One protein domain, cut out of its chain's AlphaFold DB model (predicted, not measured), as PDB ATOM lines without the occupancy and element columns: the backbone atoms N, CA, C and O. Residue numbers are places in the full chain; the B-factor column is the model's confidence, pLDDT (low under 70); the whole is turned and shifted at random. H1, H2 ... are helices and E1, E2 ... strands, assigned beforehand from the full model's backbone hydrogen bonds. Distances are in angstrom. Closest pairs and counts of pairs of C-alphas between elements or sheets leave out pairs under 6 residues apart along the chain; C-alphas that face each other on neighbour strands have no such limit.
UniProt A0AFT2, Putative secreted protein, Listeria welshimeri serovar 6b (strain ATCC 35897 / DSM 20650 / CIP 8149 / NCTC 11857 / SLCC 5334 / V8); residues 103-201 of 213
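What this domain is: This is residues 103 to 201 of the 213 residues of the protein "Putative secreted protein" of Listeria welshimeri serovar 6b (strain ATCC 35897 / DSM 20650 / CIP 8149 / NCTC 11857 / SLCC 5334 / V8) (UniProt A0AFT2). A strongly twisted, curled sheet of five strands has one long helix, H2, lying slantwise over it, while the short helix H1, which follows E4 directly in the chain, sits beside the strands. A stretch with no named element, residues 103 to 124, comes before the sheet; its loop around Lys 112 and the link between E1 and E2 around Gly 135 make opposite ends of the long axis. The printed part has 99 residues, with named elements in the order E1 E2 E3 E4 H1 E5 H2, and the sheet's order is E4 - E3 - E2 - E1 - E5, all antiparallel. The class is mixed, helices and strands, with under half of the residues in named elements. The whole is compact, with a radius of gyration of the C-alphas of 13.0 A and spans of 37 by 32 by 21 A.

How they stand to each other: Residues 103 to 104 pair, antiparallel, with residues 180 to 181 of E5, residues 177 to 182. E1, residues 125 to 128, is the antiparallel neighbour of E5, with N 125 and O 180 2.9 A apart, within hydrogen-bond range. E1 and E2, residues 139 to 142, form a hairpin, with N 126 and O 141 at 2.8 A. E2 and E3, residues 148 to 151, form a hairpin, with N 150 and O 142 at 2.8 A. E3 and E4, residues 160 to 163, form a hairpin, with N 149 and O 162 at 2.9 A. E1 to E4 are a meander, each strand the antiparallel neighbour of the one before; E4 and E5 are the edge strands. H1, residues 164 to 170, is on the sheet over none of its strands, at a height over the sheet of 4.2 A, only just not at the sheet's level; its closest C-alphas to E3 are Thr 164 and Tyr 148, 5.4 A. H2, residues 185 to 199, is on the sheet at a height over the sheet of 9.1 A, over E3 and, only just, with 3 of its C-alphas, over E2. It runs slantwise to the strands, at 57 degrees to E3 on the local plane. The closest C-alphas of H2 and E2 are Ala 192 and Ile 142, 6.7 A. H1 and H2 are apart. In H1 and H2 every O i to N i+4 pair is within hydrogen-bond range.

Where its parts are: E1 begins at C-alpha 125, (101.834, 135.433, 65.196), and spans 10.2 A; E2 spans 10.8 A, E3 9.8 A, E4 10.1 A and H1 9.9 A. E5 spans 16.6 A. H2 spans 20.7 A and ends at C-alpha 199, (102.825, 122.463, 56.664).

The domain as a whole: The C-alphas of Lys 112 and Gly 135, the two farthest apart, are 38.1 A apart. The printed part has no cut, and no link between its named elements is long. Mean pLDDT of the printed part is 86.1; residues 107 to 117 are under 70.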
ATOM      1  N   GLU A 103     100.176 145.199  65.426       93.12
ATOM      2  CA  GLU A 103      99.836 145.524  66.808       93.12
ATOM      3  C   GLU A 103     100.227 144.363  67.728       93.12
ATOM      4  O   GLU A 103      99.937 143.203  67.435       93.12
ATOM      5  N   GLU A 104     100.890 144.665  68.848       91.06
ATOM      6  CA  GLU A 104     101.041 143.702  69.941       91.06
ATOM      7  C   GLU A 104      99.704 143.622  70.684       91.06
ATOM      8  O   GLU A 104      99.229 144.620  71.230       91.06
ATOM      9  N   VAL A 105      99.081 142.445  70.694       86.88
ATOM     10  CA  VAL A 105      97.763 142.249  71.299       86.88
ATOM     11  C   VAL A 105      97.907 142.178  72.825       86.88
ATOM     12  O   VAL A 105      98.525 141.239  73.339       86.88
ATOM     13  N   PRO A 106      97.324 143.125  73.590       76.06
ATOM     14  CA  PRO A 106      97.419 143.110  75.044       76.06
ATOM     15  C   PRO A 106      96.706 141.891  75.642       76.06
ATOM     16  O   PRO A 106      95.566 141.592  75.291       76.06
ATOM     17  N   GLN A 107      97.334 141.222  76.611       69.00
ATOM     18  CA  GLN A 107      96.734 140.094  77.334       69.00
ATOM     19  C   GLN A 107      96.230 140.546  78.723       69.00
ATOM     20  O   GLN A 107      96.991 140.549  79.690       69.00
ATOM     21  N   LYS A 108      94.967 141.000  78.834       59.62
ATOM     22  CA  LYS A 108      94.291 141.412  80.097       59.62
ATOM     23  C   LYS A 108      92.768 141.107  80.061       59.62
ATOM     24  O   LYS A 108      92.202 141.112  78.977       59.62
ATOM     25  N   PRO A 109      92.085 140.978  81.227       48.84
ATOM     26  CA  PRO A 109      91.573 139.739  81.828       48.84
ATOM     27  C   PRO A 109      90.305 139.112  81.180       48.84
ATOM     28  O   PRO A 109      89.735 139.599  80.213       48.84
ATOM     29  N   MET A 110      89.908 137.968  81.750       36.09
ATOM     30  CA  MET A 110      89.109 136.854  81.210       36.09
ATOM     31  C   MET A 110      87.661 137.157  80.769       36.09
ATOM     32  O   MET A 110      86.823 137.564  81.570       36.09
ATOM     33  N   VAL A 111      87.337 136.757  79.534       39.97
ATOM     34  CA  VAL A 111      85.972 136.472  79.052       39.97
ATOM     35  C   VAL A 111      85.898 134.974  78.697       39.97
ATOM     36  O   VAL A 111      86.909 134.331  78.426       39.97
ATOM     37  N   LYS A 112      84.727 134.342  78.767       36.38
ATOM     38  CA  LYS A 112      84.583 132.895  78.520       36.38
ATOM     39  C   LYS A 112      84.969 132.551  77.065       36.38
ATOM     40  O   LYS A 112      84.455 133.177  76.151       36.38
ATOM     41  N   GLY A 113      85.852 131.566  76.861       44.41
ATOM     42  CA  GLY A 113      86.416 131.218  75.537       44.41
ATOM     43  C   GLY A 113      87.730 131.937  75.197       44.41
ATOM     44  O   GLY A 113      88.309 131.708  74.142       44.41
ATOM     45  N   VAL A 114      88.216 132.768  76.117       54.12
ATOM     46  CA  VAL A 114      89.353 133.662  75.933       54.12
ATOM     47  C   VAL A 114      90.455 133.258  76.917       54.12
ATOM     48  O   VAL A 114      90.247 133.290  78.133       54.12
ATOM     49  N   TYR A 115      91.632 132.859  76.430       57.56
ATOM     50  CA  TYR A 115      92.765 132.585  77.319       57.56
ATOM     51  C   TYR A 115      93.411 133.921  77.715       57.56
ATOM     52  O   TYR A 115      93.869 134.664  76.855       57.56
ATOM     53  N   LYS A 116      93.386 134.266  79.011       62.22
ATOM     54  CA  LYS A 116      93.893 135.547  79.561       62.22
ATOM     55  C   LYS A 116      93.397 136.825  78.847       62.22
ATOM     56  O   LYS A 116      94.103 137.826  78.816       62.22
ATOM     57  N   GLY A 117      92.178 136.832  78.302       63.91
ATOM     58  CA  GLY A 117      91.637 138.024  77.619       63.91
ATOM     59  C   GLY A 117      91.994 138.143  76.126       63.91
ATOM     60  O   GLY A 117      91.446 138.995  75.435       63.91
ATOM     61  N   TYR A 118      92.808 137.227  75.594       74.06
ATOM     62  CA  TYR A 118      93.114 137.125  74.171       74.06
ATOM     63  C   TYR A 118      92.147 136.218  73.383       74.06
ATOM     64  O   TYR A 118      91.997 135.027  73.681       74.06
ATOM     65  N   THR A 119      91.505 136.790  72.360       82.56
ATOM     66  CA  THR A 119      90.771 136.050  71.321       82.56
ATOM     67  C   THR A 119      91.660 135.967  70.093       82.56
ATOM     68  O   THR A 119      91.949 136.997  69.487       82.56
ATOM     69  N   VAL A 120      92.088 134.757  69.740       86.94
ATOM     70  CA  VAL A 120      92.940 134.548  68.570       86.94
ATOM     71  C   VAL A 120      92.205 134.931  67.288       86.94
ATOM     72  O   VAL A 120      91.026 134.616  67.099       86.94
ATOM     73  N   LYS A 121      92.920 135.587  66.387       92.69
ATOM     74  CA  LYS A 121      92.508 135.787  65.007       92.69
ATOM     75  C   LYS A 121      93.423 134.976  64.109       92.69
ATOM     76  O   LYS A 121      94.623 134.842  64.342       92.69
ATOM     77  N   LYS A 122      92.845 134.425  63.049       94.94
ATOM     78  CA  LYS A 122      93.624 133.784  61.999       94.94
ATOM     79  C   LYS A 122      94.695 134.747  61.465       94.94
ATOM     80  O   LYS A 122      94.394 135.894  61.143       94.94
ATOM     81  N   GLY A 123      95.924 134.253  61.370       96.69
ATOM     82  CA  GLY A 123      97.101 135.020  60.968       96.69
ATOM     83  C   GLY A 123      97.866 135.673  62.118       96.69
ATOM     84  O   GLY A 123      98.954 136.182  61.869       96.69
ATOM     85  N   ASP A 124      97.361 135.623  63.354       95.75
ATOM     86  CA  ASP A 124      98.122 136.097  64.511       95.75
ATOM     87  C   ASP A 124      99.423 135.301  64.667       95.75
ATOM     88  O   ASP A 124      99.436 134.068  64.564       95.75
ATOM     89  N   ILE A 125     100.514 136.010  64.942       96.06
ATOM     90  CA  ILE A 125     101.834 135.433  65.196       96.06
ATOM     91  C   ILE A 125     102.072 135.420  66.701       96.06
ATOM     92  O   ILE A 125     101.977 136.448  67.369       96.06
ATOM     93  N   LEU A 126     102.377 134.249  67.243       93.38
ATOM     94  CA  LEU A 126     102.700 134.059  68.649       93.38
ATOM     95  C   LEU A 126     104.205 133.870  68.763       93.38
ATOM     96  O   LEU A 126     104.746 132.978  68.116       93.38
ATOM     97  N   ILE A 127     104.862 134.664  69.600       92.06
ATOM     98  CA  ILE A 127     106.303 134.574  69.861       92.06
ATOM     99  C   ILE A 127     106.506 134.412  71.362       92.06
ATOM    100  O   ILE A 127     105.780 135.002  72.163       92.06
ATOM    101  N   THR A 128     107.474 133.599  71.760       89.12
ATOM    102  CA  THR A 128     107.806 133.355  73.164       89.12
ATOM    103  C   THR A 128     109.298 133.135  73.331       89.12
ATOM    104  O   THR A 128     109.915 132.534  72.460       89.12
ATOM    105  N   ASN A 129     109.868 133.563  74.454       88.50
ATOM    106  CA  ASN A 129     111.206 133.159  74.903       88.50
ATOM    107  C   ASN A 129     111.175 131.928  75.833       88.50
ATOM    108  O   ASN A 129     112.219 131.476  76.284       88.50
ATOM    109  N   GLY A 130     110.002 131.338  76.099       83.81
ATOM    110  CA  GLY A 130     109.839 130.235  77.059       83.81
ATOM    111  C   GLY A 130     110.415 128.885  76.620       83.81
ATOM    112  O   GLY A 130     110.296 127.900  77.348       83.81
ATOM    113  N   THR A 131     111.005 128.815  75.430       85.44
ATOM    114  CA  THR A 131     111.712 127.646  74.898       85.44
ATOM    115  C   THR A 131     112.833 128.130  73.999       85.44
ATOM    116  O   THR A 131     112.566 128.946  73.127       85.44
ATOM    117  N   SER A 132     114.036 127.588  74.152       86.94
ATOM    118  CA  SER A 132     115.169 127.833  73.254       86.94
ATOM    119  C   SER A 132     115.886 126.515  73.003       86.94
ATOM    120  O   SER A 132     115.915 125.651  73.883       86.94
ATOM    121  N   SER A 133     116.410 126.315  71.799       85.88
ATOM    122  CA  SER A 133     117.043 125.047  71.430       85.88
ATOM    123  C   SER A 133     118.017 125.234  70.277       85.88
ATOM    124  O   SER A 133     117.709 125.947  69.323       85.88
ATOM    125  N   SER A 134     119.178 124.577  70.360       84.56
ATOM    126  CA  SER A 134     120.174 124.525  69.285       84.56
ATOM    127  C   SER A 134     120.509 125.914  68.719       84.56
ATOM    128  O   SER A 134     120.424 126.126  67.519       84.56
ATOM    129  N   GLY A 135     120.820 126.916  69.546       86.31
ATOM    130  CA  GLY A 135     121.164 128.248  69.023       86.31
ATOM    131  C   GLY A 135     120.007 129.135  68.586       86.31
ATOM    132  O   GLY A 135     120.260 130.284  68.224       86.31
ATOM    133  N   LEU A 136     118.769 128.639  68.620       87.06
ATOM    134  CA  LEU A 136     117.572 129.422  68.336       87.06
ATOM    135  C   LEU A 136     116.963 129.896  69.651       87.06
ATOM    136  O   LEU A 136     116.572 129.081  70.495       87.06
ATOM    137  N   LEU A 137     116.909 131.217  69.814       91.06
ATOM    138  CA  LEU A 137     116.309 131.849  70.974       91.06
ATOM    139  C   LEU A 137     114.799 131.976  70.776       91.06
ATOM    140  O   LEU A 137     114.327 132.559  69.799       91.06
ATOM    141  N   GLY A 138     114.040 131.452  71.731       91.25
ATOM    142  CA  GLY A 138     112.591 131.509  71.678       91.25
ATOM    143  C   GLY A 138     111.961 130.541  70.676       91.25
ATOM    144  O   GLY A 138     112.565 129.594  70.167       91.25
ATOM    145  N   HIS A 139     110.678 130.766  70.422       92.19
ATOM    146  CA  HIS A 139     109.870 129.969  69.518       92.19
ATOM    147  C   HIS A 139     108.703 130.795  68.971       92.19
ATOM    148  O   HIS A 139     108.193 131.704  69.633       92.19
ATOM    149  N   ALA A 140     108.268 130.463  67.758       93.31
ATOM    150  CA  ALA A 140     107.190 131.155  67.072       93.31
ATOM    151  C   ALA A 140     106.139 130.177  66.542       93.31
ATOM    152  O   ALA A 140     106.436 129.032  66.197       93.31
ATOM    153  N   ALA A 141     104.902 130.651  66.462       95.19
ATOM    154  CA  ALA A 141     103.773 129.916  65.920       95.19
ATOM    155  C   ALA A 141     102.810 130.863  65.196       95.19
ATOM    156  O   ALA A 141     102.783 132.061  65.476       95.19
ATOM    157  N   ILE A 142     101.990 130.323  64.296       97.12
ATOM    158  CA  ILE A 142     100.968 131.086  63.567       97.12
ATOM    159  C   ILE A 142      99.578 130.536  63.869       97.12
ATOM    160  O   ILE A 142      99.354 129.325  63.871       97.12
ATOM    161  N   ALA A 143      98.613 131.419  64.090       95.81
ATOM    162  CA  ALA A 143      97.212 131.050  64.155       95.81
ATOM    163  C   ALA A 143      96.701 130.671  62.758       95.81
ATOM    164  O   ALA A 143      96.367 131.532  61.943       95.81
ATOM    165  N   ASN A 144      96.617 129.376  62.453       94.69
ATOM    166  CA  ASN A 144      96.096 128.909  61.165       94.69
ATOM    167  C   ASN A 144      94.552 128.891  61.096       94.69
ATOM    168  O   ASN A 144      93.966 128.644  60.039       94.69
ATOM    169  N   GLY A 145      93.884 129.233  62.201       91.94
ATOM    170  CA  GLY A 145      92.450 129.500  62.284       91.94
ATOM    171  C   GLY A 145      92.106 130.374  63.493       91.94
ATOM    172  O   GLY A 145      92.983 130.760  64.257       91.94
ATOM    173  N   ASN A 146      90.817 130.644  63.703       89.88
ATOM    174  CA  ASN A 146      90.339 131.492  64.810       89.88
ATOM    175  C   ASN A 146      90.290 130.784  66.173       89.88
ATOM    176  O   ASN A 146      89.795 131.349  67.140       89.88
ATOM    177  N   GLU A 147      90.766 129.543  66.261       87.19
ATOM    178  CA  GLU A 147      90.862 128.799  67.524       87.19
ATOM    179  C   GLU A 147      92.116 127.920  67.585       87.19
ATOM    180  O   GLU A 147      92.382 127.287  68.612       87.19
ATOM    181  N   TYR A 148      92.911 127.894  66.511       91.56
ATOM    182  CA  TYR A 148      93.979 126.926  66.307       91.56
ATOM    183  C   TYR A 148      95.303 127.608  66.014       91.56
ATOM    184  O   TYR A 148      95.369 128.546  65.220       91.56
ATOM    185  N   ILE A 149      96.345 127.082  66.645       93.81
ATOM    186  CA  ILE A 149      97.728 127.501  66.479       93.81
ATOM    187  C   ILE A 149      98.497 126.355  65.834       93.81
ATOM    188  O   ILE A 149      98.446 125.224  66.321       93.81
ATOM    189  N   LEU A 150      99.201 126.662  64.751       95.94
ATOM    190  CA  LEU A 150     100.142 125.783  64.078       95.94
ATOM    191  C   LEU A 150     101.554 126.117  64.556       95.94
ATOM    192  O   LEU A 150     102.004 127.256  64.406       95.94
ATOM    193  N   ASP A 151     102.248 125.126  65.106       93.88
ATOM    194  CA  ASP A 151     103.644 125.247  65.513       93.88
ATOM    195  C   ASP A 151     104.513 124.094  65.002       93.88
ATOM    196  O   ASP A 151     104.022 123.030  64.615       93.88
ATOM    197  N   ILE A 152     105.824 124.342  64.961       92.19
ATOM    198  CA  ILE A 152     106.859 123.345  64.668       92.19
ATOM    199  C   ILE A 152     107.646 123.141  65.965       92.19
ATOM    200  O   ILE A 152     108.458 123.999  66.300       92.19
ATOM    201  N   PRO A 153     107.407 122.057  66.721       88.44
ATOM    202  CA  PRO A 153     107.893 121.935  68.098       88.44
ATOM    203  C   PRO A 153     109.414 121.978  68.252       88.44
ATOM    204  O   PRO A 153     109.910 122.270  69.334       88.44
ATOM    205  N   GLY A 154     110.150 121.644  67.194       85.31
ATOM    206  CA  GLY A 154     111.602 121.640  67.196       85.31
ATOM    207  C   GLY A 154     112.169 120.748  66.101       85.31
ATOM    208  O   GLY A 154     111.445 120.182  65.282       85.31
ATOM    209  N   LYS A 155     113.493 120.626  66.098       82.44
ATOM    210  CA  LYS A 155     114.254 119.836  65.128       82.44
ATOM    211  C   LYS A 155     113.793 118.373  65.100       82.44
ATOM    212  O   LYS A 155     113.747 117.721  66.139       82.44
ATOM    213  N   GLY A 156     113.502 117.851  63.906       85.06
ATOM    214  CA  GLY A 156     113.092 116.458  63.695       85.06
ATOM    215  C   GLY A 156     111.637 116.149  64.063       85.06
ATOM    216  O   GLY A 156     111.177 115.027  63.829       85.06
ATOM    217  N   GLU A 157     110.904 117.124  64.600       90.00
ATOM    218  CA  GLU A 157     109.477 117.021  64.873       90.00
ATOM    219  C   GLU A 157     108.670 117.563  63.693       90.00
ATOM    220  O   GLU A 157     109.005 118.578  63.086       90.00
ATOM    221  N   THR A 158     107.540 116.915  63.417       93.56
ATOM    222  CA  THR A 158     106.550 117.474  62.498       93.56
ATOM    223  C   THR A 158     105.734 118.571  63.161       93.56
ATOM    224  O   THR A 158     105.615 118.647  64.386       93.56
ATOM    225  N   THR A 159     105.112 119.393  62.323       94.69
ATOM    226  CA  THR A 159     104.145 120.408  62.732       94.69
ATOM    227  C   THR A 159     103.008 119.816  63.560       94.69
ATOM    228  O   THR A 159     102.589 118.670  63.349       94.69
ATOM    229  N   LYS A 160     102.480 120.612  64.489       93.25
ATOM    230  CA  LYS A 160     101.324 120.268  65.317       93.25
ATOM    231  C   LYS A 160     100.311 121.407  65.262       93.25
ATOM    232  O   LYS A 160     100.670 122.578  65.234       93.25
ATOM    233  N   GLN A 161      99.029 121.051  65.276       93.50
ATOM    234  CA  GLN A 161      97.943 122.011  65.443       93.50
ATOM    235  C   GLN A 161      97.340 121.846  66.836       93.50
ATOM    236  O   GLN A 161      96.861 120.773  67.210       93.50
ATOM    237  N   TRP A 162      97.361 122.923  67.610       90.62
ATOM    238  CA  TRP A 162      96.855 122.974  68.974       90.62
ATOM    239  C   TRP A 162      95.651 123.896  69.031       90.62
ATOM    240  O   TRP A 162      95.592 124.892  68.318       90.62
ATOM    241  N   THR A 163      94.708 123.622  69.932       89.06
ATOM    242  CA  THR A 163      93.757 124.669  70.312       89.06
ATOM    243  C   THR A 163      94.510 125.786  71.026       89.06
ATOM    244  O   THR A 163      95.476 125.534  71.753       89.06
ATOM    245  N   THR A 164      94.043 127.021  70.873       83.44
ATOM    246  CA  THR A 164      94.666 128.203  71.489       83.44
ATOM    247  C   THR A 164      94.800 128.039  72.998       83.44
ATOM    248  O   THR A 164      95.870 128.263  73.549       83.44
ATOM    249  N   ALA A 165      93.760 127.540  73.670       82.25
ATOM    250  CA  ALA A 165      93.805 127.288  75.108       82.25
ATOM    251  C   ALA A 165      94.900 126.282  75.501       82.25
ATOM    252  O   ALA A 165      95.608 126.498  76.483       82.25
ATOM    253  N   LYS A 166      95.063 125.194  74.734       86.12
ATOM    254  CA  LYS A 166      96.098 124.187  75.005       86.12
ATOM    255  C   LYS A 166      97.492 124.767  74.765       86.12
ATOM    256  O   LYS A 166      98.368 124.578  75.601       86.12
ATOM    257  N   ARG A 167      97.676 125.497  73.660       84.62
ATOM    258  CA  ARG A 167      98.959 126.122  73.313       84.62
ATOM    259  C   ARG A 167      99.376 127.172  74.330       84.62
ATOM    260  O   ARG A 167     100.533 127.197  74.720       84.62
ATOM    261  N   MET A 168      98.454 128.019  74.770       81.56
ATOM    262  CA  MET A 168      98.782 129.048  75.749       81.56
ATOM    263  C   MET A 168      99.044 128.459  77.139       81.56
ATOM    264  O   MET A 168      99.976 128.886  77.808       81.56
ATOM    265  N   LYS A 169      98.298 127.421  77.544       83.12
ATOM    266  CA  LYS A 169      98.554 126.694  78.799       83.12
ATOM    267  C   LYS A 169      99.944 126.046  78.834       83.12
ATOM    268  O   LYS A 169     100.562 126.022  79.888       83.12
ATOM    269  N   GLU A 170     100.426 125.529  77.704       84.00
ATOM    270  CA  GLU A 170     101.757 124.908  77.601       84.00
ATOM    271  C   GLU A 170     102.906 125.887  77.908       84.00
ATOM    272  O   GLU A 170     103.977 125.462  78.332       84.00
ATOM    273  N   TYR A 171     102.689 127.188  77.709       80.12
ATOM    274  CA  TYR A 171     103.696 128.235  77.919       80.12
ATOM    275  C   TYR A 171     103.371 129.133  79.117       80.12
ATOM    276  O   TYR A 171     104.087 130.092  79.390       80.12
ATOM    277  N   ASP A 172     102.307 128.816  79.857       76.69
ATOM    278  CA  ASP A 172     101.920 129.567  81.042       76.69
ATOM    279  C   ASP A 172     102.977 129.422  82.137       76.69
ATOM    280  O   ASP A 172     103.333 128.309  82.524       76.69
ATOM    281  N   GLY A 173     103.480 130.551  82.634       70.81
ATOM    282  CA  GLY A 173     104.476 130.581  83.704       70.81
ATOM    283  C   GLY A 173     105.872 130.091  83.313       70.81
ATOM    284  O   GLY A 173     106.696 129.944  84.209       70.81
ATOM    285  N   LYS A 174     106.141 129.837  82.021       78.19
ATOM    286  CA  LYS A 174     107.501 129.548  81.541       78.19
ATOM    287  C   LYS A 174     108.288 130.839  81.369       78.19
ATOM    288  O   LYS A 174     109.259 131.025  82.069       78.19
ATOM    289  N   GLU A 175     107.814 131.724  80.495       84.00
ATOM    290  CA  GLU A 175     108.335 133.077  80.276       84.00
ATOM    291  C   GLU A 175     107.242 133.917  79.570       84.00
ATOM    292  O   GLU A 175     106.047 133.603  79.673       84.00
ATOM    293  N   TRP A 176     107.595 134.976  78.832       85.56
ATOM    294  CA  TRP A 176     106.619 135.762  78.090       85.56
ATOM    295  C   TRP A 176     106.121 135.039  76.833       85.56
ATOM    296  O   TRP A 176     106.834 134.310  76.143       85.56
ATOM    297  N   VAL A 177     104.855 135.293  76.503       87.00
ATOM    298  CA  VAL A 177     104.256 134.986  75.203       87.00
ATOM    299  C   VAL A 177     103.639 136.277  74.690       87.00
ATOM    300  O   VAL A 177     102.747 136.840  75.328       87.00
ATOM    301  N   LYS A 178     104.122 136.756  73.550       88.94
ATOM    302  CA  LYS A 178     103.590 137.922  72.851       88.94
ATOM    303  C   LYS A 178     102.786 137.474  71.647       88.94
ATOM    304  O   LYS A 178     103.085 136.457  71.022       88.94
ATOM    305  N   VAL A 179     101.748 138.238  71.348       91.69
ATOM    306  CA  VAL A 179     100.900 138.020  70.185       91.69
ATOM    307  C   VAL A 179     100.971 139.260  69.324       91.69
ATOM    308  O   VAL A 179     100.775 140.364  69.826       91.69
ATOM    309  N   TYR A 180     101.179 139.055  68.035       94.38
ATOM    310  CA  TYR A 180     101.253 140.101  67.039       94.38
ATOM    311  C   TYR A 180     100.166 139.894  65.997       94.38
ATOM    312  O   TYR A 180     100.072 138.830  65.383       94.38
ATOM    313  N   HIS A 181      99.351 140.924  65.807       94.94
ATOM    314  CA  HIS A 181      98.279 140.944  64.827       94.94
ATOM    315  C   HIS A 181      98.643 141.889  63.685       94.94
ATOM    316  O   HIS A 181      98.942 143.063  63.908       94.94
ATOM    317  N   LEU A 182      98.610 141.382  62.452       96.50
ATOM    318  CA  LEU A 182      98.747 142.211  61.260       96.50
ATOM    319  C   LEU A 182      97.406 142.889  60.973       96.50
ATOM    320  O   LEU A 182      96.398 142.214  60.750       96.50
ATOM    321  N   LYS A 183      97.395 144.223  60.915       96.00
ATOM    322  CA  LYS A 183      96.168 145.014  60.713       96.00
ATOM    323  C   LYS A 183      95.489 144.714  59.376       96.00
ATOM    324  O   LYS A 183      94.265 144.798  59.266       96.00
ATOM    325  N   ASN A 184      96.263 144.335  58.356       97.44
ATOM    326  CA  ASN A 184      95.721 143.847  57.094       97.44
ATOM    327  C   ASN A 184      95.269 142.385  57.229       97.44
ATOM    328  O   ASN A 184      96.030 141.442  57.001       97.44
ATOM    329  N   SER A 185      93.989 142.208  57.550       96.25
ATOM    330  CA  SER A 185      93.391 140.888  57.758       96.25
ATOM    331  C   SER A 185      93.412 139.992  56.516       96.25
ATOM    332  O   SER A 185      93.442 138.772  56.661       96.25
ATOM    333  N   SER A 186      93.425 140.551  55.301       97.88
ATOM    334  CA  SER A 186      93.535 139.746  54.078       97.88
ATOM    335  C   SER A 186      94.894 139.059  54.014       97.88
ATOM    336  O   SER A 186      94.959 137.840  53.877       97.88
ATOM    337  N   VAL A 187      95.971 139.824  54.207       98.12
ATOM    338  CA  VAL A 187      97.344 139.297  54.194       98.12
ATOM    339  C   VAL A 187      97.561 138.319  55.349       98.12
ATOM    340  O   VAL A 187      98.129 137.247  55.145       98.12
ATOM    341  N   ALA A 188      97.044 138.631  56.541       97.88
ATOM    342  CA  ALA A 188      97.107 137.737  57.698       97.88
ATOM    343  C   ALA A 188      96.429 136.381  57.412       97.88
ATOM    344  O   ALA A 188      96.986 135.312  57.681       97.88
ATOM    345  N   ASN A 189      95.242 136.415  56.797       97.94
ATOM    346  CA  ASN A 189      94.507 135.215  56.407       97.94
ATOM    347  C   ASN A 189      95.234 134.408  55.330       97.94
ATOM    348  O   ASN A 189      95.227 133.174  55.395       97.94
ATOM    349  N   ASP A 190      95.850 135.076  54.358       98.00
ATOM    350  CA  ASP A 190      96.614 134.432  53.291       98.00
ATOM    351  C   ASP A 190      97.867 133.748  53.838       98.00
ATOM    352  O   ASP A 190      98.102 132.579  53.522       98.00
ATOM    353  N   ALA A 191      98.603 134.405  54.739       97.88
ATOM    354  CA  ALA A 191      99.746 133.814  55.432       97.88
ATOM    355  C   ALA A 191      99.341 132.562  56.229       97.88
ATOM    356  O   ALA A 191      99.954 131.503  56.087       97.88
ATOM    357  N   ALA A 192      98.252 132.639  56.999       97.44
ATOM    358  CA  ALA A 192      97.716 131.502  57.746       97.44
ATOM    359  C   ALA A 192      97.263 130.346  56.839       97.44
ATOM    360  O   ALA A 192      97.542 129.181  57.124       97.44
ATOM    361  N   ASN A 193      96.570 130.653  55.737       97.00
ATOM    362  CA  ASN A 193      96.149 129.663  54.744       97.00
ATOM    363  C   ASN A 193      97.342 128.978  54.085       97.00
ATOM    364  O   ASN A 193      97.313 127.768  53.861       97.00
ATOM    365  N   TRP A 194      98.363 129.756  53.737       96.81
ATOM    366  CA  TRP A 194      99.574 129.242  53.128       96.81
ATOM    367  C   TRP A 194     100.323 128.334  54.104       96.81
ATOM    368  O   TRP A 194     100.654 127.208  53.734       96.81
ATOM    369  N   ALA A 195     100.506 128.762  55.356       96.56
ATOM    370  CA  ALA A 195     101.144 127.949  56.385       96.56
ATOM    371  C   ALA A 195     100.398 126.619  56.582       96.56
ATOM    372  O   ALA A 195     101.005 125.553  56.516       96.56
ATOM    373  N   ASP A 196      99.070 126.654  56.712       95.88
ATOM    374  CA  ASP A 196      98.275 125.434  56.861       95.88
ATOM    375  C   ASP A 196      98.430 124.482  55.669       95.88
ATOM    376  O   ASP A 196      98.727 123.299  55.842       95.88
ATOM    377  N   LYS A 197      98.304 125.007  54.445       96.00
ATOM    378  CA  LYS A 197      98.326 124.204  53.215       96.00
ATOM    379  C   LYS A 197      99.690 123.656  52.832       96.00
ATOM    380  O   LYS A 197      99.734 122.725  52.031       96.00
ATOM    381  N   ASN A 198     100.767 124.202  53.387       95.38
ATOM    382  CA  ASN A 198     102.130 123.744  53.118       95.38
ATOM    383  C   ASN A 198     102.723 122.922  54.262       95.38
ATOM    384  O   ASN A 198     103.625 122.125  54.019       95.38
ATOM    385  N   TYR A 199     102.212 123.071  55.486       95.31
ATOM    386  CA  TYR A 199     102.825 122.463  56.664       95.31
ATOM    387  C   TYR A 199     101.884 121.565  57.464       95.31
ATOM    388  O   TYR A 199     102.378 120.816  58.298       95.31
ATOM    389  N   PHE A 200     100.568 121.569  57.227       95.75
ATOM    390  CA  PHE A 200      99.624 120.762  58.008       95.75
ATOM    391  C   PHE A 200      98.608 119.999  57.147       95.75
ATOM    392  O   PHE A 200      98.599 118.764  57.149       95.75
ATOM    393  N   SER A 201      97.766 120.706  56.390       95.19
ATOM    394  CA  SER A 201      96.693 120.128  55.579       95.19
ATOM    395  C   SER A 201      96.602 120.783  54.209       95.19
ATOM    396  O   SER A 201      96.126 121.905  54.074       95.19
TER     397      SER A 201